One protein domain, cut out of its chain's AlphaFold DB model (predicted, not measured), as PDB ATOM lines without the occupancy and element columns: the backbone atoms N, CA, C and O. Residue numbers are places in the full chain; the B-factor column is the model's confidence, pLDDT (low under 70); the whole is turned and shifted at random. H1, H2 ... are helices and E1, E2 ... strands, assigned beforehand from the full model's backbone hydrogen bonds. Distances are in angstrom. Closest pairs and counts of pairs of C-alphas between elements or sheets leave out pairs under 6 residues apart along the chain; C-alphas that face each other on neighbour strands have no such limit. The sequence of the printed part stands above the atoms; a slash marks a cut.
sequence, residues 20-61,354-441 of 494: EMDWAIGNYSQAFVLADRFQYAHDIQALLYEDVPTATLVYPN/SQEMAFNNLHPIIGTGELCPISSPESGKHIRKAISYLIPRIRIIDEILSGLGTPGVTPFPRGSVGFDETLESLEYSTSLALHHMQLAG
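This is residues 20 to 61 and 354 to 441 of the 494 residues of an uncharacterized protein of Candidatus Heimdallarchaeota archaeon (UniProt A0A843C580). Two pairs of antiparallel helices, H1 with H2 and H3 with H5, stand about square to each other, and the last residue of H2, Asp 51, meets the side of H3. A small sheet of three strands runs from near this meeting place into the angle between the pairs, with the short helix H4 over its edge strand E3. The printed part has 130 residues, with five named helices and three named strands in the order H1 H2 E1 E2 H3 H4 E3 H5; the sheet order is E2 E1 E3, antiparallel, and the class is mixed, helices and strands. The whole is compact, with a radius of gyration of the C-alphas of 15.7 A, and only just flat, spanning 45 by 39 by 21 A.

Find C-alpha 20 at (28.220, -38.498, 9.462); from there H1, residues 20 to 28, runs 11.9 A. H2, residues 34 to 51, is the longest helix at 25.8 A. Next comes E1, residues 54 to 61, which covers 20.3 A and ends at C-alpha 61 at (-0.236, -36.766, -4.191). Beyond the cut look for E2, residues 355 to 358, then H3, residues 377 to 389, 18.8 A long. H4 is residues 393 to 400 and E3 residues 405 to 407. H5, residues 430 to 439, runs 14.3 A to C-alpha 439 at (19.686, -19.513, 20.001).

H1 and H2 form a helical hairpin and touch, opposite ways at a shallow tilt of 23 degrees; their closest C-alphas, of Tyr 28 and Arg 37, are 5.2 A apart. H2, with residue 51 alone, only just touches H3, with 3 pairs of C-alphas within 8 A; the closest are those of Asp 51 and Lys 381, 5.6 A, and the lines are about perpendicular at 90 degrees. In the sheet, E1 pairs with E2 over residues 54 to 58; look at N 55 and O 357, 2.9 A, within hydrogen-bond range. The staggered pairing with E3 uses residues 58 to 60 of E1, with N 59 and O 406 at 2.9 A. H3 and H4 are on one face of the sheet in two layers, helices on one face of a sheet. H4 lies over E3 at a height over the sheet of 8.3 A; its closest C-alphas to E3 are those of Arg 393 and Pro 407, 5.6 A. H5 touches H3, opposite ways at a shallow tilt of 6 degrees, closest at the C-alphas of Ala 386 and Ala 433, 3.9 A. H1 and H5 are apart. In H1, H2, H3, H4 and H5 every O i to N i+4 pair is within hydrogen-bond range.

The two C-alphas farthest apart, those of Val 33 and Pro 373, are 45.3 A apart. Residues 62 to 353 are not printed, and C-alphas 61 and 354 are 9.8 A apart across the cut. The links E2 to H3, residues 359 to 376, and E3 to H5, residues 408 to 429, are long. The mean pLDDT of the printed part is 92.5, and no printed residue is under 70.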
ATOM      1  N   GLU A  20      29.168 -37.420   9.168       91.44
ATOM      2  CA  GLU A  20      28.220 -38.498   9.462       91.44
ATOM      3  C   GLU A  20      27.239 -38.734   8.308       91.44
ATOM      4  O   GLU A  20      26.886 -39.876   8.036       91.44
ATOM      5  N   MET A  21      26.849 -37.670   7.597       87.81
ATOM      6  CA  MET A  21      25.995 -37.763   6.410       87.81
ATOM      7  C   MET A  21      26.745 -38.433   5.260       87.81
ATOM      8  O   MET A  21      26.236 -39.382   4.676       87.81
ATOM      9  N   ASP A  22      27.971 -37.985   4.970       85.44
ATOM     10  CA  ASP A  22      28.808 -38.590   3.928       85.44
ATOM     11  C   ASP A  22      29.086 -40.076   4.240       85.44
ATOM     12  O   ASP A  22      29.034 -40.925   3.350       85.44
ATOM     13  N   TRP A  23      29.313 -40.414   5.517       89.31
ATOM     14  CA  TRP A  23      29.456 -41.798   5.969       89.31
ATOM     15  C   TRP A  23      28.167 -42.606   5.779       89.31
ATOM     16  O   TRP A  23      28.220 -43.713   5.244       89.31
ATOM     17  N   ALA A  24      27.010 -42.072   6.175       89.81
ATOM     18  CA  ALA A  24      25.735 -42.769   6.047       89.81
ATOM     19  C   ALA A  24      25.338 -42.968   4.574       89.81
ATOM     20  O   ALA A  24      24.963 -44.076   4.204       89.81
ATOM     21  N   ILE A  25      25.511 -41.960   3.707       85.12
ATOM     22  CA  ILE A  25      25.311 -42.077   2.248       85.12
ATOM     23  C   ILE A  25      26.270 -43.117   1.653       85.12
ATOM     24  O   ILE A  25      25.858 -43.972   0.864       85.12
ATOM     25  N   GLY A  26      27.548 -43.073   2.042       82.38
ATOM     26  CA  GLY A  26      28.557 -44.022   1.576       82.38
ATOM     27  C   GLY A  26      28.191 -45.469   1.906       82.38
ATOM     28  O   GLY A  26      28.257 -46.328   1.034       82.38
ATOM     29  N   ASN A  27      27.723 -45.736   3.129       86.62
ATOM     30  CA  ASN A  27      27.275 -47.076   3.506       86.62
ATOM     31  C   ASN A  27      25.920 -47.439   2.887       86.62
ATOM     32  O   ASN A  27      25.765 -48.555   2.401       86.62
ATOM     33  N   TYR A  28      24.961 -46.509   2.833       85.25
ATOM     34  CA  TYR A  28      23.666 -46.712   2.176       85.25
ATOM     35  C   TYR A  28      23.841 -47.171   0.723       85.25
ATOM     36  O   TYR A  28      23.223 -48.146   0.304       85.25
ATOM     37  N   SER A  29      24.736 -46.515  -0.022       78.88
ATOM     38  CA  SER A  29      25.018 -46.809  -1.436       78.88
ATOM     39  C   SER A  29      25.780 -48.120  -1.690       78.88
ATOM     40  O   SER A  29      25.921 -48.520  -2.847       78.88
ATOM     41  N   GLN A  30      26.233 -48.800  -0.631       78.31
ATOM     42  CA  GLN A  30      26.987 -50.062  -0.686       78.31
ATOM     43  C   GLN A  30      26.316 -51.201   0.112       78.31
ATOM     44  O   GLN A  30      26.801 -52.333   0.115       78.31
ATOM     45  N   ALA A  31      25.205 -50.929   0.805       81.25
ATOM     46  CA  ALA A  31      24.548 -51.881   1.695       81.25
ATOM     47  C   ALA A  31      23.591 -52.818   0.940       81.25
ATOM     48  O   ALA A  31      22.414 -52.516   0.755       81.25
ATOM     49  N   PHE A  32      24.079 -54.001   0.561       77.06
ATOM     50  CA  PHE A  32      23.257 -55.042  -0.077       77.06
ATOM     51  C   PHE A  32      22.250 -55.717   0.867       77.06
ATOM     52  O   PHE A  32      21.273 -56.312   0.417       77.06
ATOM     53  N   VAL A  33      22.469 -55.632   2.182       81.81
ATOM     54  CA  VAL A  33      21.515 -56.122   3.182       81.81
ATOM     55  C   VAL A  33      20.451 -55.050   3.409       81.81
ATOM     56  O   VAL A  33      20.744 -53.969   3.916       81.81
ATOM     57  N   LEU A  34      19.196 -55.369   3.076       80.31
ATOM     58  CA  LEU A  34      18.079 -54.417   3.134       80.31
ATOM     59  C   LEU A  34      17.895 -53.775   4.522       80.31
ATOM     60  O   LEU A  34      17.636 -52.580   4.615       80.31
ATOM     61  N   ALA A  35      18.069 -54.551   5.596       86.00
ATOM     62  CA  ALA A  35      17.952 -54.046   6.965       86.00
ATOM     63  C   ALA A  35      19.034 -53.004   7.302       86.00
ATOM     64  O   ALA A  35      18.723 -51.970   7.893       86.00
ATOM     65  N   ASP A  36      20.278 -53.239   6.877       87.75
ATOM     66  CA  ASP A  36      21.376 -52.286   7.066       87.75
ATOM     67  C   ASP A  36      21.105 -51.013   6.257       87.75
ATOM     68  O   ASP A  36      21.263 -49.899   6.752       87.75
ATOM     69  N   ARG A  37      20.600 -51.171   5.029       86.19
ATOM     70  CA  ARG A  37      20.219 -50.047   4.173       86.19
ATOM     71  C   ARG A  37      19.108 -49.191   4.789       86.19
ATOM     72  O   ARG A  37      19.188 -47.969   4.695       86.19
ATOM     73  N   PHE A  38      18.108 -49.792   5.437       90.25
ATOM     74  CA  PHE A  38      17.067 -49.045   6.158       90.25
ATOM     75  C   PHE A  38      17.648 -48.255   7.323       90.25
ATOM     76  O   PHE A  38      17.310 -47.087   7.488       90.25
ATOM     77  N   GLN A  39      18.569 -48.853   8.083       93.00
ATOM     78  CA  GLN A  39      19.239 -48.140   9.165       93.00
ATOM     79  C   GLN A  39      19.981 -46.906   8.638       93.00
ATOM     80  O   GLN A  39      19.777 -45.813   9.158       93.00
ATOM     81  N   TYR A  40      20.765 -47.040   7.563       92.50
ATOM     82  CA  TYR A  40      21.464 -45.892   6.977       92.50
ATOM     83  C   TYR A  40      20.505 -44.848   6.385       92.50
ATOM     84  O   TYR A  40      20.773 -43.654   6.493       92.50
ATOM     85  N   ALA A  41      19.376 -45.266   5.799       91.56
ATOM     86  CA  ALA A  41      18.343 -44.345   5.320       91.56
ATOM     87  C   ALA A  41      17.721 -43.532   6.467       91.56
ATOM     88  O   ALA A  41      17.496 -42.328   6.320       91.56
ATOM     89  N   HIS A  42      17.462 -44.164   7.613       94.94
ATOM     90  CA  HIS A  42      16.959 -43.485   8.806       94.94
ATOM     91  C   HIS A  42      18.021 -42.567   9.420       94.94
ATOM     92  O   HIS A  42      17.702 -41.440   9.789       94.94
ATOM     93  N   ASP A  43      19.290 -42.986   9.456       94.75
ATOM     94  CA  ASP A  43      20.392 -42.136   9.916       94.75
ATOM     95  C   ASP A  43      20.498 -40.870   9.047       94.75
ATOM     96  O   ASP A  43      20.550 -39.759   9.572       94.75
ATOM     97  N   ILE A  44      20.439 -41.012   7.717       92.94
ATOM     98  CA  ILE A  44      20.402 -39.888   6.768       92.94
ATOM     99  C   ILE A  44      19.233 -38.945   7.080       92.94
ATOM    100  O   ILE A  44      19.427 -37.738   7.233       92.94
ATOM    101  N   GLN A  45      18.018 -39.482   7.199       95.00
ATOM    102  CA  GLN A  45      16.823 -38.683   7.468       95.00
ATOM    103  C   GLN A  45      16.891 -37.981   8.827       95.00
ATOM    104  O   GLN A  45      16.523 -36.811   8.914       95.00
ATOM    105  N   ALA A  46      17.429 -38.633   9.858       95.69
ATOM    106  CA  ALA A  46      17.627 -38.035  11.172       95.69
ATOM    107  C   ALA A  46      18.596 -36.842  11.118       95.69
ATOM    108  O   ALA A  46      18.311 -35.800  11.709       95.69
ATOM    109  N   LEU A  47      19.701 -36.950  10.369       94.50
ATOM    110  CA  LEU A  47      20.657 -35.851  10.173       94.50
ATOM    111  C   LEU A  47      20.017 -34.679   9.412       94.50
ATOM    112  O   LEU A  47      20.151 -33.521   9.817       94.50
ATOM    113  N   LEU A  48      19.269 -34.972   8.343       94.06
ATOM    114  CA  LEU A  48      18.542 -33.968   7.559       94.06
ATOM    115  C   LEU A  48      17.461 -33.268   8.391       94.06
ATOM    116  O   LEU A  48      17.331 -32.046   8.328       94.06
ATOM    117  N   TYR A  49      16.721 -34.023   9.199       95.12
ATOM    118  CA  TYR A  49      15.715 -33.500  10.119       95.12
ATOM    119  C   TYR A  49      16.344 -32.635  11.221       95.12
ATOM    120  O   TYR A  49      15.814 -31.586  11.602       95.12
ATOM    121  N   GLU A  50      17.513 -33.040  11.723       94.56
ATOM    122  CA  GLU A  50      18.239 -32.297  12.743       94.56
ATOM    123  C   GLU A  50      18.774 -30.962  12.210       94.56
ATOM    124  O   GLU A  50      18.629 -29.940  12.889       94.56
ATOM    125  N   ASP A  51      19.387 -30.959  11.028       93.94
ATOM    126  CA  ASP A  51      20.154 -29.818  10.521       93.94
ATOM    127  C   ASP A  51      19.378 -28.938   9.538       93.94
ATOM    128  O   ASP A  51      19.776 -27.790   9.307       93.94
ATOM    129  N   VAL A  52      18.276 -29.449   8.985       94.81
ATOM    130  CA  VAL A  52      17.372 -28.767   8.046       94.81
ATOM    131  C   VAL A  52      18.150 -28.060   6.922       94.81
ATOM    132  O   VAL A  52      18.052 -26.840   6.782       94.81
ATOM    133  N   PRO A  53      19.004 -28.765   6.147       93.06
ATOM    134  CA  PRO A  53      19.773 -28.147   5.057       93.06
ATOM    135  C   PRO A  53      18.898 -27.692   3.882       93.06
ATOM    136  O   PRO A  53      19.318 -26.867   3.074       93.06
ATOM    137  N   THR A  54      17.672 -28.203   3.833       93.88
ATOM    138  CA  THR A  54      16.551 -27.800   2.986       93.88
ATOM    139  C   THR A  54      15.296 -27.817   3.856       93.88
ATOM    140  O   THR A  54      15.247 -28.530   4.865       93.88
ATOM    141  N   ALA A  55      14.290 -27.022   3.510       95.00
ATOM    142  CA  ALA A  55      12.984 -27.093   4.147       95.00
ATOM    143  C   ALA A  55      11.986 -27.789   3.219       95.00
ATOM    144  O   ALA A  55      11.391 -27.156   2.347       95.00
ATOM    145  N   THR A  56      11.751 -29.081   3.448       95.06
ATOM    146  CA  THR A  56      10.694 -29.825   2.753       95.06
ATOM    147  C   THR A  56       9.335 -29.237   3.115       95.06
ATOM    148  O   THR A  56       9.010 -29.061   4.293       95.06
ATOM    149  N   LEU A  57       8.551 -28.895   2.098       95.31
ATOM    150  CA  LEU A  57       7.247 -28.252   2.220       95.31
ATOM    151  C   LEU A  57       6.144 -29.309   2.303       95.31
ATOM    152  O   LEU A  57       5.354 -29.308   3.248       95.31
ATOM    153  N   VAL A  58       6.110 -30.221   1.332       95.25
ATOM    154  CA  VAL A  58       5.017 -31.180   1.143       95.25
ATOM    155  C   VAL A  58       5.488 -32.402   0.356       95.25
ATOM    156  O   VAL A  58       6.328 -32.281  -0.538       95.25
ATOM    157  N   TYR A  59       4.917 -33.559   0.683       94.25
ATOM    158  CA  TYR A  59       4.882 -34.740  -0.176       94.25
ATOM    159  C   TYR A  59       3.563 -34.716  -0.962       94.25
ATOM    160  O   TYR A  59       2.506 -34.930  -0.356       94.25
ATOM    161  N   PRO A  60       3.583 -34.339  -2.250       91.94
ATOM    162  CA  PRO A  60       2.374 -34.229  -3.061       91.94
ATOM    163  C   PRO A  60       1.779 -35.600  -3.406       91.94
ATOM    164  O   PRO A  60       2.502 -36.586  -3.551       91.94
ATOM    165  N   ASN A  61       0.459 -35.634  -3.581       92.62
ATOM    166  CA  ASN A  61      -0.236 -36.766  -4.191       92.62
ATOM    167  C   ASN A  61      -0.540 -36.454  -5.658       92.62
ATOM    168  O   ASN A  61      -1.069 -35.386  -5.970       92.62
ATOM    169  N   SER A 354       9.331 -34.787  -3.524       90.81
ATOM    170  CA  SER A 354       8.904 -33.794  -2.540       90.81
ATOM    171  C   SER A 354       9.052 -32.384  -3.106       90.81
ATOM    172  O   SER A 354       9.848 -32.145  -4.011       90.81
ATOM    173  N   GLN A 355       8.262 -31.444  -2.591       92.06
ATOM    174  CA  GLN A 355       8.449 -30.020  -2.860       92.06
ATOM    175  C   GLN A 355       9.203 -29.400  -1.696       92.06
ATOM    176  O   GLN A 355       8.871 -29.642  -0.532       92.06
ATOM    177  N   GLU A 356      10.190 -28.565  -1.991       92.62
ATOM    178  CA  GLU A 356      11.103 -28.043  -0.984       92.62
ATOM    179  C   GLU A 356      11.519 -26.591  -1.227       92.62
ATOM    180  O   GLU A 356      11.417 -26.047  -2.325       92.62
ATOM    181  N   MET A 357      12.005 -25.958  -0.162       93.62
ATOM    182  CA  MET A 357      12.720 -24.692  -0.207       93.62
ATOM    183  C   MET A 357      14.194 -24.953   0.103       93.62
ATOM    184  O   MET A 357      14.565 -25.184   1.257       93.62
ATOM    185  N   ALA A 358      15.032 -24.877  -0.928       91.81
ATOM    186  CA  ALA A 358      16.470 -25.049  -0.789       91.81
ATOM    187  C   ALA A 358      17.114 -23.877  -0.030       91.81
ATOM    188  O   ALA A 358      16.770 -22.706  -0.231       91.81
ATOM    189  N   PHE A 359      18.109 -24.187   0.803       93.50
ATOM    190  CA  PHE A 359      18.977 -23.189   1.419       93.50
ATOM    191  C   PHE A 359      20.365 -23.214   0.785       93.50
ATOM    192  O   PHE A 359      20.922 -24.271   0.504       93.50
ATOM    193  N   ASN A 360      20.967 -22.035   0.626       91.44
ATOM    194  CA  ASN A 360      22.392 -21.938   0.333       91.44
ATOM    195  C   ASN A 360      23.177 -22.224   1.626       91.44
ATOM    196  O   ASN A 360      23.323 -21.336   2.474       91.44
ATOM    197  N   ASN A 361      23.676 -23.454   1.784       92.12
ATOM    198  CA  ASN A 361      24.392 -23.873   2.994       92.12
ATOM    199  C   ASN A 361      25.812 -23.281   3.117       92.12
ATOM    200  O   ASN A 361      26.427 -23.408   4.175       92.12
ATOM    201  N   LEU A 362      26.298 -22.542   2.111       91.38
ATOM    202  CA  LEU A 362      27.511 -21.716   2.200       91.38
ATOM    203  C   LEU A 362      27.225 -20.253   2.565       91.38
ATOM    204  O   LEU A 362      28.156 -19.485   2.808       91.38
ATOM    205  N   HIS A 363      25.956 -19.837   2.630       94.62
ATOM    206  CA  HIS A 363      25.623 -18.471   3.017       94.62
ATOM    207  C   HIS A 363      26.084 -18.201   4.465       94.62
ATOM    208  O   HIS A 363      25.743 -18.976   5.363       94.62
ATOM    209  N   PRO A 364      26.760 -17.076   4.756       95.62
ATOM    210  CA  PRO A 364      27.419 -16.851   6.046       95.62
ATOM    211  C   PRO A 364      26.483 -16.712   7.262       95.62
ATOM    212  O   PRO A 364      26.926 -16.728   8.405       95.62
ATOM    213  N   ILE A 365      25.179 -16.552   7.025       95.31
ATOM    214  CA  ILE A 365      24.131 -16.485   8.062       95.31
ATOM    215  C   ILE A 365      23.286 -17.769   8.068       95.31
ATOM    216  O   ILE A 365      23.304 -18.507   9.042       95.31
ATOM    217  N   ILE A 366      22.561 -18.052   6.978       93.75
ATOM    218  CA  ILE A 366      21.652 -19.209   6.846       93.75
ATOM    219  C   ILE A 366      22.404 -20.556   6.815       93.75
ATOM    220  O   ILE A 366      21.904 -21.561   7.309       93.75
ATOM    221  N   GLY A 367      23.598 -20.586   6.229       93.19
ATOM    222  CA  GLY A 367      24.404 -21.787   6.042       93.19
ATOM    223  C   GLY A 367      25.415 -21.989   7.165       93.19
ATOM    224  O   GLY A 367      25.152 -22.724   8.117       93.19
ATOM    225  N   THR A 368      26.561 -21.308   7.058       93.69
ATOM    226  CA  THR A 368      27.722 -21.501   7.949       93.69
ATOM    227  C   THR A 368      27.561 -20.842   9.319       93.69
ATOM    228  O   THR A 368      28.240 -21.228  10.268       93.69
ATOM    229  N   GLY A 369      26.683 -19.840   9.430       96.06
ATOM    230  CA  GLY A 369      26.413 -19.103  10.667       96.06
ATOM    231  C   GLY A 369      27.571 -18.237  11.181       96.06
ATOM    232  O   GLY A 369      27.473 -17.697  12.282       96.06
ATOM    233  N   GLU A 370      28.652 -18.068  10.415       96.31
ATOM    234  CA  GLU A 370      29.833 -17.290  10.818       96.31
ATOM    235  C   GLU A 370      29.538 -15.795  11.027       96.31
ATOM    236  O   GLU A 370      30.188 -15.146  11.848       96.31
ATOM    237  N   LEU A 371      28.527 -15.256  10.334       96.94
ATOM    238  CA  LEU A 371      28.048 -13.879  10.496       96.94
ATOM    239  C   LEU A 371      26.818 -13.765  11.414       96.94
ATOM    240  O   LEU A 371      26.249 -12.679  11.543       96.94
ATOM    241  N   CYS A 372      26.404 -14.852  12.072       96.31
ATOM    242  CA  CYS A 372      25.451 -14.765  13.179       96.31
ATOM    243  C   CYS A 372      26.142 -14.199  14.437       96.31
ATOM    244  O   CYS A 372      27.356 -14.344  14.582       96.31
ATOM    245  N   PRO A 373      25.404 -13.607  15.395       96.19
ATOM    246  CA  PRO A 373      25.997 -13.044  16.613       96.19
ATOM    247  C   PRO A 373      26.822 -14.032  17.454       96.19
ATOM    248  O   PRO A 373      27.834 -13.638  18.028       96.19
ATOM    249  N   ILE A 374      26.414 -15.307  17.522       93.81
ATOM    250  CA  ILE A 374      27.188 -16.368  18.197       93.81
ATOM    251  C   ILE A 374      28.333 -16.902  17.314       93.81
ATOM    252  O   ILE A 374      29.268 -17.498  17.843       93.81
ATOM    253  N   SER A 375      28.306 -16.633  16.003       95.19
ATOM    254  CA  SER A 375      29.337 -17.005  15.023       95.19
ATOM    255  C   SER A 375      29.698 -18.496  15.088       95.19
ATOM    256  O   SER A 375      30.814 -18.886  15.430       95.19
ATOM    257  N   SER A 376      28.717 -19.361  14.814       93.88
ATOM    258  CA  SER A 376      28.889 -20.818  14.874       93.88
ATOM    259  C   SER A 376      28.048 -21.550  13.821       93.88
ATOM    260  O   SER A 376      26.977 -21.052  13.461       93.88
ATOM    261  N   PRO A 377      28.442 -22.771  13.401       91.12
ATOM    262  CA  PRO A 377      27.615 -23.619  12.534       91.12
ATOM    263  C   PRO A 377      26.212 -23.891  13.099       91.12
ATOM    264  O   PRO A 377      25.224 -23.853  12.362       91.12
ATOM    265  N   GLU A 378      26.100 -24.070  14.422       94.50
ATOM    266  CA  GLU A 378      24.806 -24.215  15.109       94.50
ATOM    267  C   GLU A 378      23.909 -22.986  14.922       94.50
ATOM    268  O   GLU A 378      22.689 -23.115  14.819       94.50
ATOM    269  N   SER A 379      24.492 -21.788  14.802       96.38
ATOM    270  CA  SER A 379      23.716 -20.577  14.530       96.38
ATOM    271  C   SER A 379      23.017 -20.670  13.173       96.38
ATOM    272  O   SER A 379      21.827 -20.380  13.096       96.38
ATOM    273  N   GLY A 380      23.709 -21.121  12.120       95.81
ATOM    274  CA  GLY A 380      23.108 -21.301  10.792       95.81
ATOM    275  C   GLY A 380      21.975 -22.329  10.795       95.81
ATOM    276  O   GLY A 380      20.880 -22.056  10.302       95.81
ATOM    277  N   LYS A 381      22.181 -23.467  11.468       95.94
ATOM    278  CA  LYS A 381      21.135 -24.476  11.714       95.94
ATOM    279  C   LYS A 381      19.912 -23.889  12.416       95.94
ATOM    280  O   LYS A 381      18.781 -24.146  12.003       95.94
ATOM    281  N   HIS A 382      20.105 -23.076  13.450       97.56
ATOM    282  CA  HIS A 382      18.996 -22.408  14.123       97.56
ATOM    283  C   HIS A 382      18.271 -21.404  13.219       97.56
ATOM    284  O   HIS A 382      17.044 -21.358  13.261       97.56
ATOM    285  N   ILE A 383      18.974 -20.675  12.345       97.38
ATOM    286  CA  ILE A 383      18.323 -19.830  11.332       97.38
ATOM    287  C   ILE A 383      17.446 -20.670  10.393       97.38
ATOM    288  O   ILE A 383      16.284 -20.321  10.182       97.38
ATOM    289  N   ARG A 384      17.940 -21.804   9.879       97.25
ATOM    290  CA  ARG A 384      17.150 -22.696   9.003       97.25
ATOM    291  C   ARG A 384      15.937 -23.290   9.718       97.25
ATOM    292  O   ARG A 384      14.837 -23.271   9.166       97.25
ATOM    293  N   LYS A 385      16.088 -23.721  10.978       97.38
ATOM    294  CA  LYS A 385      14.952 -24.149  11.815       97.38
ATOM    295  C   LYS A 385      13.940 -23.031  12.008       97.38
ATOM    296  O   LYS A 385      12.749 -23.271  11.841       97.38
ATOM    297  N   ALA A 386      14.392 -21.812  12.306       97.44
ATOM    298  CA  ALA A 386      13.504 -20.669  12.470       97.44
ATOM    299  C   ALA A 386      12.682 -20.399  11.204       97.44
ATOM    300  O   ALA A 386      11.474 -20.204  11.304       97.44
ATOM    301  N   ILE A 387      13.308 -20.454  10.023       97.50
ATOM    302  CA  ILE A 387      12.601 -20.348   8.740       97.50
ATOM    303  C   ILE A 387      11.586 -21.488   8.597       97.50
ATOM    304  O   ILE A 387      10.427 -21.230   8.288       97.50
ATOM    305  N   SER A 388      11.982 -22.730   8.883       97.19
ATOM    306  CA  SER A 388      11.116 -23.905   8.730       97.19
ATOM    307  C   SER A 388       9.880 -23.890   9.645       97.19
ATOM    308  O   SER A 388       8.798 -24.269   9.193       97.19
ATOM    309  N   TYR A 389       9.991 -23.382  10.882       97.94
ATOM    310  CA  TYR A 389       8.850 -23.157  11.791       97.94
ATOM    311  C   TYR A 389       7.897 -22.050  11.316       97.94
ATOM    312  O   TYR A 389       6.774 -21.946  11.803       97.94
ATOM    313  N   LEU A 390       8.325 -21.192  10.386       97.44
ATOM    314  CA  LEU A 390       7.472 -20.170   9.777       97.44
ATOM    315  C   LEU A 390       6.780 -20.657   8.499       97.44
ATOM    316  O   LEU A 390       6.014 -19.893   7.914       97.44
ATOM    317  N   ILE A 391       7.006 -21.903   8.073       97.62
ATOM    318  CA  ILE A 391       6.363 -22.485   6.894       97.62
ATOM    319  C   ILE A 391       5.031 -23.120   7.315       97.62
ATOM    320  O   ILE A 391       5.026 -24.122   8.035       97.62
ATOM    321  N   PRO A 392       3.876 -22.592   6.870       96.75
ATOM    322  CA  PRO A 392       2.578 -23.139   7.231       96.75
ATOM    323  C   PRO A 392       2.215 -24.320   6.315       96.75
ATOM    324  O   PRO A 392       1.328 -24.201   5.477       96.75
ATOM    325  N   ARG A 393       2.897 -25.464   6.470       97.12
ATOM    326  CA  ARG A 393       2.748 -26.654   5.596       97.12
ATOM    327  C   ARG A 393       1.299 -27.109   5.421       97.12
ATOM    328  O   ARG A 393       0.863 -27.306   4.296       97.12
ATOM    329  N   ILE A 394       0.538 -27.182   6.516       96.62
ATOM    330  CA  ILE A 394      -0.892 -27.538   6.484       96.62
ATOM    331  C   ILE A 394      -1.686 -26.552   5.626       96.62
ATOM    332  O   ILE A 394      -2.464 -26.961   4.780       96.62
ATOM    333  N   ARG A 395      -1.424 -25.247   5.765       96.19
ATOM    334  CA  ARG A 395      -2.093 -24.230   4.950       96.19
ATOM    335  C   ARG A 395      -1.719 -24.341   3.474       96.19
ATOM    336  O   ARG A 395      -2.581 -24.158   2.630       96.19
ATOM    337  N   ILE A 396      -0.450 -24.620   3.164       95.44
ATOM    338  CA  ILE A 396      -0.004 -24.857   1.782       95.44
ATOM    339  C   ILE A 396      -0.796 -26.028   1.189       95.44
ATOM    340  O   ILE A 396      -1.330 -25.912   0.092       95.44
ATOM    341  N   ILE A 397      -0.924 -27.125   1.933       95.19
ATOM    342  CA  ILE A 397      -1.674 -28.301   1.492       95.19
ATOM    343  C   ILE A 397      -3.156 -27.964   1.291       95.19
ATOM    344  O   ILE A 397      -3.696 -28.235   0.223       95.19
ATOM    345  N   ASP A 398      -3.796 -27.328   2.269       94.88
ATOM    346  CA  ASP A 398      -5.236 -27.061   2.238       94.88
ATOM    347  C   ASP A 398      -5.626 -25.991   1.205       94.88
ATOM    348  O   ASP A 398      -6.617 -26.149   0.495       94.88
ATOM    349  N   GLU A 399      -4.872 -24.889   1.123       93.88
ATOM    350  CA  GLU A 399      -5.238 -23.713   0.316       93.88
ATOM    351  C   GLU A 399      -4.644 -23.728  -1.100       93.88
ATOM    352  O   GLU A 399      -5.199 -23.072  -1.980       93.88
ATOM    353  N   ILE A 400      -3.522 -24.428  -1.334       91.25
ATOM    354  CA  ILE A 400      -2.841 -24.454  -2.646       91.25
ATOM    355  C   ILE A 400      -3.004 -25.809  -3.333       91.25
ATOM    356  O   ILE A 400      -3.214 -25.849  -4.540       91.25
ATOM    357  N   LEU A 401      -2.907 -26.907  -2.581       91.62
ATOM    358  CA  LEU A 401      -2.991 -28.265  -3.134       91.62
ATOM    359  C   LEU A 401      -4.358 -28.917  -2.915       91.62
ATOM    360  O   LEU A 401      -4.520 -30.096  -3.202       91.62
ATOM    361  N   SER A 402      -5.337 -28.189  -2.374       92.56
ATOM    362  CA  SER A 402      -6.691 -28.699  -2.121       92.56
ATOM    363  C   SER A 402      -6.723 -29.996  -1.295       92.56
ATOM    364  O   SER A 402      -7.576 -30.858  -1.507       92.56
ATOM    365  N   GLY A 403      -5.775 -30.165  -0.369       93.06
ATOM    366  CA  GLY A 403      -5.628 -31.379   0.440       93.06
ATOM    367  C   GLY A 403      -4.808 -32.507  -0.206       93.06
ATOM    368  O   GLY A 403      -4.648 -33.560   0.409       93.06
ATOM    369  N   LEU A 404      -4.264 -32.318  -1.415       92.88
ATOM    370  CA  LEU A 404      -3.509 -33.328  -2.173       92.88
ATOM    371  C   LEU A 404      -2.035 -33.414  -1.759       92.88
ATOM    372  O   LEU A 404      -1.116 -33.203  -2.552       92.88
ATOM    373  N   GLY A 405      -1.796 -33.748  -0.497       92.88
ATOM    374  CA  GLY A 405      -0.450 -34.039  -0.024       92.88
ATOM    375  C   GLY A 405      -0.361 -34.195   1.483       92.88
ATOM    376  O   GLY A 405      -1.338 -34.029   2.213       92.88
ATOM    377  N   THR A 406       0.845 -34.493   1.957       94.06
ATOM    378  CA  THR A 406       1.156 -34.592   3.387       94.06
ATOM    379  C   THR A 406       2.310 -33.659   3.767       94.06
ATOM    380  O   THR A 406       3.161 -33.365   2.925       94.06
ATOM    381  N   PRO A 407       2.358 -33.134   5.006       95.56
ATOM    382  CA  PRO A 407       3.416 -32.215   5.421       95.56
ATOM    383  C   PRO A 407       4.817 -32.800   5.228       95.56
ATOM    384  O   PRO A 407       5.109 -33.894   5.701       95.56
ATOM    385  N   GLY A 408       5.689 -32.042   4.560       94.50
ATOM    386  CA  GLY A 408       7.067 -32.451   4.307       94.50
ATOM    387  C   GLY A 408       7.914 -32.493   5.581       94.50
ATOM    388  O   GLY A 408       7.794 -31.603   6.431       94.50
ATOM    389  N   VAL A 409       8.796 -33.489   5.688       93.62
ATOM    390  CA  VAL A 409       9.663 -33.703   6.861       93.62
ATOM    391  C   VAL A 409      11.141 -33.631   6.481       93.62
ATOM    392  O   VAL A 409      11.882 -32.801   7.005       93.62
ATOM    393  N   THR A 410      11.546 -34.461   5.525       93.12
ATOM    394  CA  THR A 410      12.883 -34.515   4.918       93.12
ATOM    395  C   THR A 410      12.744 -34.569   3.388       93.12
ATOM    396  O   THR A 410      11.653 -34.859   2.890       93.12
ATOM    397  N   PRO A 411      13.793 -34.290   2.595       90.31
ATOM    398  CA  PRO A 411      13.713 -34.423   1.136       90.31
ATOM    399  C   PRO A 411      13.537 -35.879   0.665       90.31
ATOM    400  O   PRO A 411      13.324 -36.105  -0.522       90.31
ATOM    401  N   PHE A 412      13.602 -36.864   1.572       89.19
ATOM    402  CA  PHE A 412      13.346 -38.270   1.269       89.19
ATOM    403  C   PHE A 412      11.857 -38.461   0.914       89.19
ATOM    404  O   PHE A 412      11.005 -38.152   1.755       89.19
ATOM    405  N   PRO A 413      11.508 -38.925  -0.303       85.94
ATOM    406  CA  PRO A 413      10.112 -39.085  -0.700       85.94
ATOM    407  C   PRO A 413       9.387 -40.153   0.123       85.94
ATOM    408  O   PRO A 413       9.955 -41.197   0.445       85.94
ATOM    409  N   ARG A 414       8.099 -39.924   0.398       84.50
ATOM    410  CA  ARG A 414       7.262 -40.839   1.189       84.50
ATOM    411  C   ARG A 414       7.131 -42.228   0.554       84.50
ATOM    412  O   ARG A 414       7.171 -43.227   1.261       84.50
ATOM    413  N   GLY A 415       7.019 -42.293  -0.775       77.25
ATOM    414  CA  GLY A 415       6.920 -43.553  -1.523       77.25
ATOM    415  C   GLY A 415       8.236 -44.336  -1.638       77.25
ATOM    416  O   GLY A 415       8.244 -45.435  -2.194       77.25
ATOM    417  N   SER A 416       9.359 -43.792  -1.155       79.44
ATOM    418  CA  SER A 416      10.671 -44.427  -1.273       79.44
ATOM    419  C   SER A 416      10.909 -45.505  -0.214       79.44
ATOM    420  O   SER A 416      10.567 -45.376   0.959       79.44
ATOM    421  N   VAL A 417      11.603 -46.564  -0.629       77.56
ATOM    422  CA  VAL A 417      12.081 -47.623   0.263       77.56
ATOM    423  C   VAL A 417      13.026 -47.030   1.321       77.56
ATOM    424  O   VAL A 417      14.068 -46.474   0.975       77.56
ATOM    425  N   GLY A 418      12.678 -47.184   2.602       84.00
ATOM    426  CA  GLY A 418      13.449 -46.655   3.735       84.00
ATOM    427  C   GLY A 418      12.997 -45.283   4.246       84.00
ATOM    428  O   GLY A 418      13.713 -44.694   5.051       84.00
ATOM    429  N   PHE A 419      11.849 -44.763   3.795       89.25
ATOM    430  CA  PHE A 419      11.233 -43.569   4.382       89.25
ATOM    431  C   PHE A 419      10.941 -43.773   5.881       89.25
ATOM    432  O   PHE A 419      10.347 -44.779   6.271       89.25
ATOM    433  N   ASP A 420      11.359 -42.821   6.718       92.81
ATOM    434  CA  ASP A 420      11.168 -42.890   8.168       92.81
ATOM    435  C   ASP A 420       9.806 -42.302   8.563       92.81
ATOM    436  O   ASP A 420       9.640 -41.093   8.736       92.81
ATOM    437  N   GLU A 421       8.819 -43.181   8.740       91.81
ATOM    438  CA  GLU A 421       7.464 -42.803   9.157       91.81
ATOM    439  C   GLU A 421       7.381 -42.257  10.593       91.81
ATOM    440  O   GLU A 421       6.327 -41.764  10.996       91.81
ATOM    441  N   THR A 422       8.453 -42.354  11.388       94.50
ATOM    442  CA  THR A 422       8.460 -41.890  12.783       94.50
ATOM    443  C   THR A 422       8.770 -40.402  12.924       94.50
ATOM    444  O   THR A 422       8.546 -39.831  13.995       94.50
ATOM    445  N   LEU A 423       9.269 -39.758  11.864       94.25
ATOM    446  CA  LEU A 423       9.564 -38.331  11.863       94.25
ATOM    447  C   LEU A 423       8.301 -37.511  11.571       94.25
ATOM    448  O   LEU A 423       7.567 -37.764  10.618       94.25
ATOM    449  N   GLU A 424       8.080 -36.466  12.366       93.75
ATOM    450  CA  GLU A 424       6.947 -35.551  12.209       93.75
ATOM    451  C   GLU A 424       7.398 -34.211  11.623       93.75
ATOM    452  O   GLU A 424       8.482 -33.712  11.916       93.75
ATOM    453  N   SER A 425       6.553 -33.583  10.803       93.06
ATOM    454  CA  SER A 425       6.870 -32.272  10.231       93.06
ATOM    455  C   SER A 425       6.956 -31.197  11.314       93.06
ATOM    456  O   SER A 425       6.114 -31.159  12.214       93.06
ATOM    457  N   LEU A 426       7.889 -30.251  11.171       93.25
ATOM    458  CA  LEU A 426       7.949 -29.087  12.059       93.25
ATOM    459  C   LEU A 426       6.655 -28.265  11.961       93.25
ATOM    460  O   LEU A 426       6.252 -27.851  10.867       93.25
ATOM    461  N   GLU A 427       6.026 -28.020  13.113       94.50
ATOM    462  CA  GLU A 427       4.787 -27.246  13.210       94.50
ATOM    463  C   GLU A 427       4.977 -25.780  12.798       94.50
ATOM    464  O   GLU A 427       6.075 -25.228  12.850       94.50
ATOM    465  N   TYR A 428       3.888 -25.101  12.437       97.25
ATOM    466  CA  TYR A 428       3.932 -23.650  12.282       97.25
ATOM    467  C   TYR A 428       3.924 -22.977  13.659       97.25
ATOM    468  O   TYR A 428       2.924 -23.029  14.374       97.25
ATOM    469  N   SER A 429       5.017 -22.311  14.030       97.50
ATOM    470  CA  SER A 429       5.153 -21.683  15.345       97.50
ATOM    471  C   SER A 429       6.077 -20.471  15.308       97.50
ATOM    472  O   SER A 429       7.305 -20.577  15.312       97.50
ATOM    473  N   THR A 430       5.486 -19.274  15.359       96.56
ATOM    474  CA  THR A 430       6.251 -18.022  15.456       96.56
ATOM    475  C   THR A 430       7.065 -17.950  16.748       96.56
ATOM    476  O   THR A 430       8.127 -17.339  16.763       96.56
ATOM    477  N   SER A 431       6.595 -18.576  17.833       95.88
ATOM    478  CA  SER A 431       7.324 -18.652  19.105       95.88
ATOM    479  C   SER A 431       8.553 -19.555  19.031       95.88
ATOM    480  O   SER A 431       9.597 -19.173  19.554       95.88
ATOM    481  N   LEU A 432       8.467 -20.716  18.369       96.44
ATOM    482  CA  LEU A 432       9.636 -21.583  18.173       96.44
ATOM    483  C   LEU A 432      10.623 -20.959  17.186       96.44
ATOM    484  O   LEU A 432      11.827 -20.989  17.431       96.44
ATOM    485  N   ALA A 433      10.129 -20.299  16.135       96.88
ATOM    486  CA  ALA A 433      10.979 -19.517  15.243       96.88
ATOM    487  C   ALA A 433      11.750 -18.427  16.005       96.88
ATOM    488  O   ALA A 433      12.969 -18.315  15.873       96.88
ATOM    489  N   LEU A 434      11.057 -17.673  16.867       95.75
ATOM    490  CA  LEU A 434      11.659 -16.667  17.741       95.75
ATOM    491  C   LEU A 434      12.731 -17.292  18.651       95.75
ATOM    492  O   LEU A 434      13.855 -16.800  18.718       95.75
ATOM    493  N   HIS A 435      12.410 -18.410  19.300       95.81
ATOM    494  CA  HIS A 435      13.347 -19.128  20.160       95.81
ATOM    495  C   HIS A 435      14.625 -19.546  19.414       95.81
ATOM    496  O   HIS A 435      15.729 -19.349  19.917       95.81
ATOM    497  N   HIS A 436      14.507 -20.050  18.185       96.81
ATOM    498  CA  HIS A 436      15.671 -20.409  17.379       96.81
ATOM    499  C   HIS A 436      16.502 -19.194  16.941       96.81
ATOM    500  O   HIS A 436      17.729 -19.256  16.983       96.81
ATOM    501  N   MET A 437      15.879 -18.056  16.625       96.69
ATOM    502  CA  MET A 437      16.621 -16.808  16.377       96.69
ATOM    503  C   MET A 437      17.438 -16.372  17.607       96.69
ATOM    504  O   MET A 437      18.594 -15.966  17.474       96.69
ATOM    505  N   GLN A 438      16.872 -16.513  18.809       95.75
ATOM    506  CA  GLN A 438      17.571 -16.293  20.083       95.75
ATOM    507  C   GLN A 438      18.760 -17.242  20.268       95.75
ATOM    508  O   GLN A 438      19.833 -16.796  20.672       95.75
ATOM    509  N   LEU A 439      18.600 -18.529  19.941       96.00
ATOM    510  CA  LEU A 439      19.686 -19.513  20.001       96.00
ATOM    511  C   LEU A 439      20.806 -19.238  18.986       96.00
ATOM    512  O   LEU A 439      21.940 -19.634  19.228       96.00
ATOM    513  N   ALA A 440      20.522 -18.528  17.890       96.12
ATOM    514  CA  ALA A 440      21.537 -18.001  16.971       96.12
ATOM    515  C   ALA A 440      22.191 -16.688  17.468       96.12
ATOM    516  O   ALA A 440      23.093 -16.151  16.823       96.12
ATOM    517  N   GLY A 441      21.755 -16.168  18.621       94.62
ATOM    518  CA  GLY A 441      22.309 -14.986  19.282       94.62
ATOM    519  C   GLY A 441      21.640 -13.666  18.910       94.62
ATOM    520  O   GLY A 441      22.131 -12.607  19.300       94.62
TER     521      GLY A 441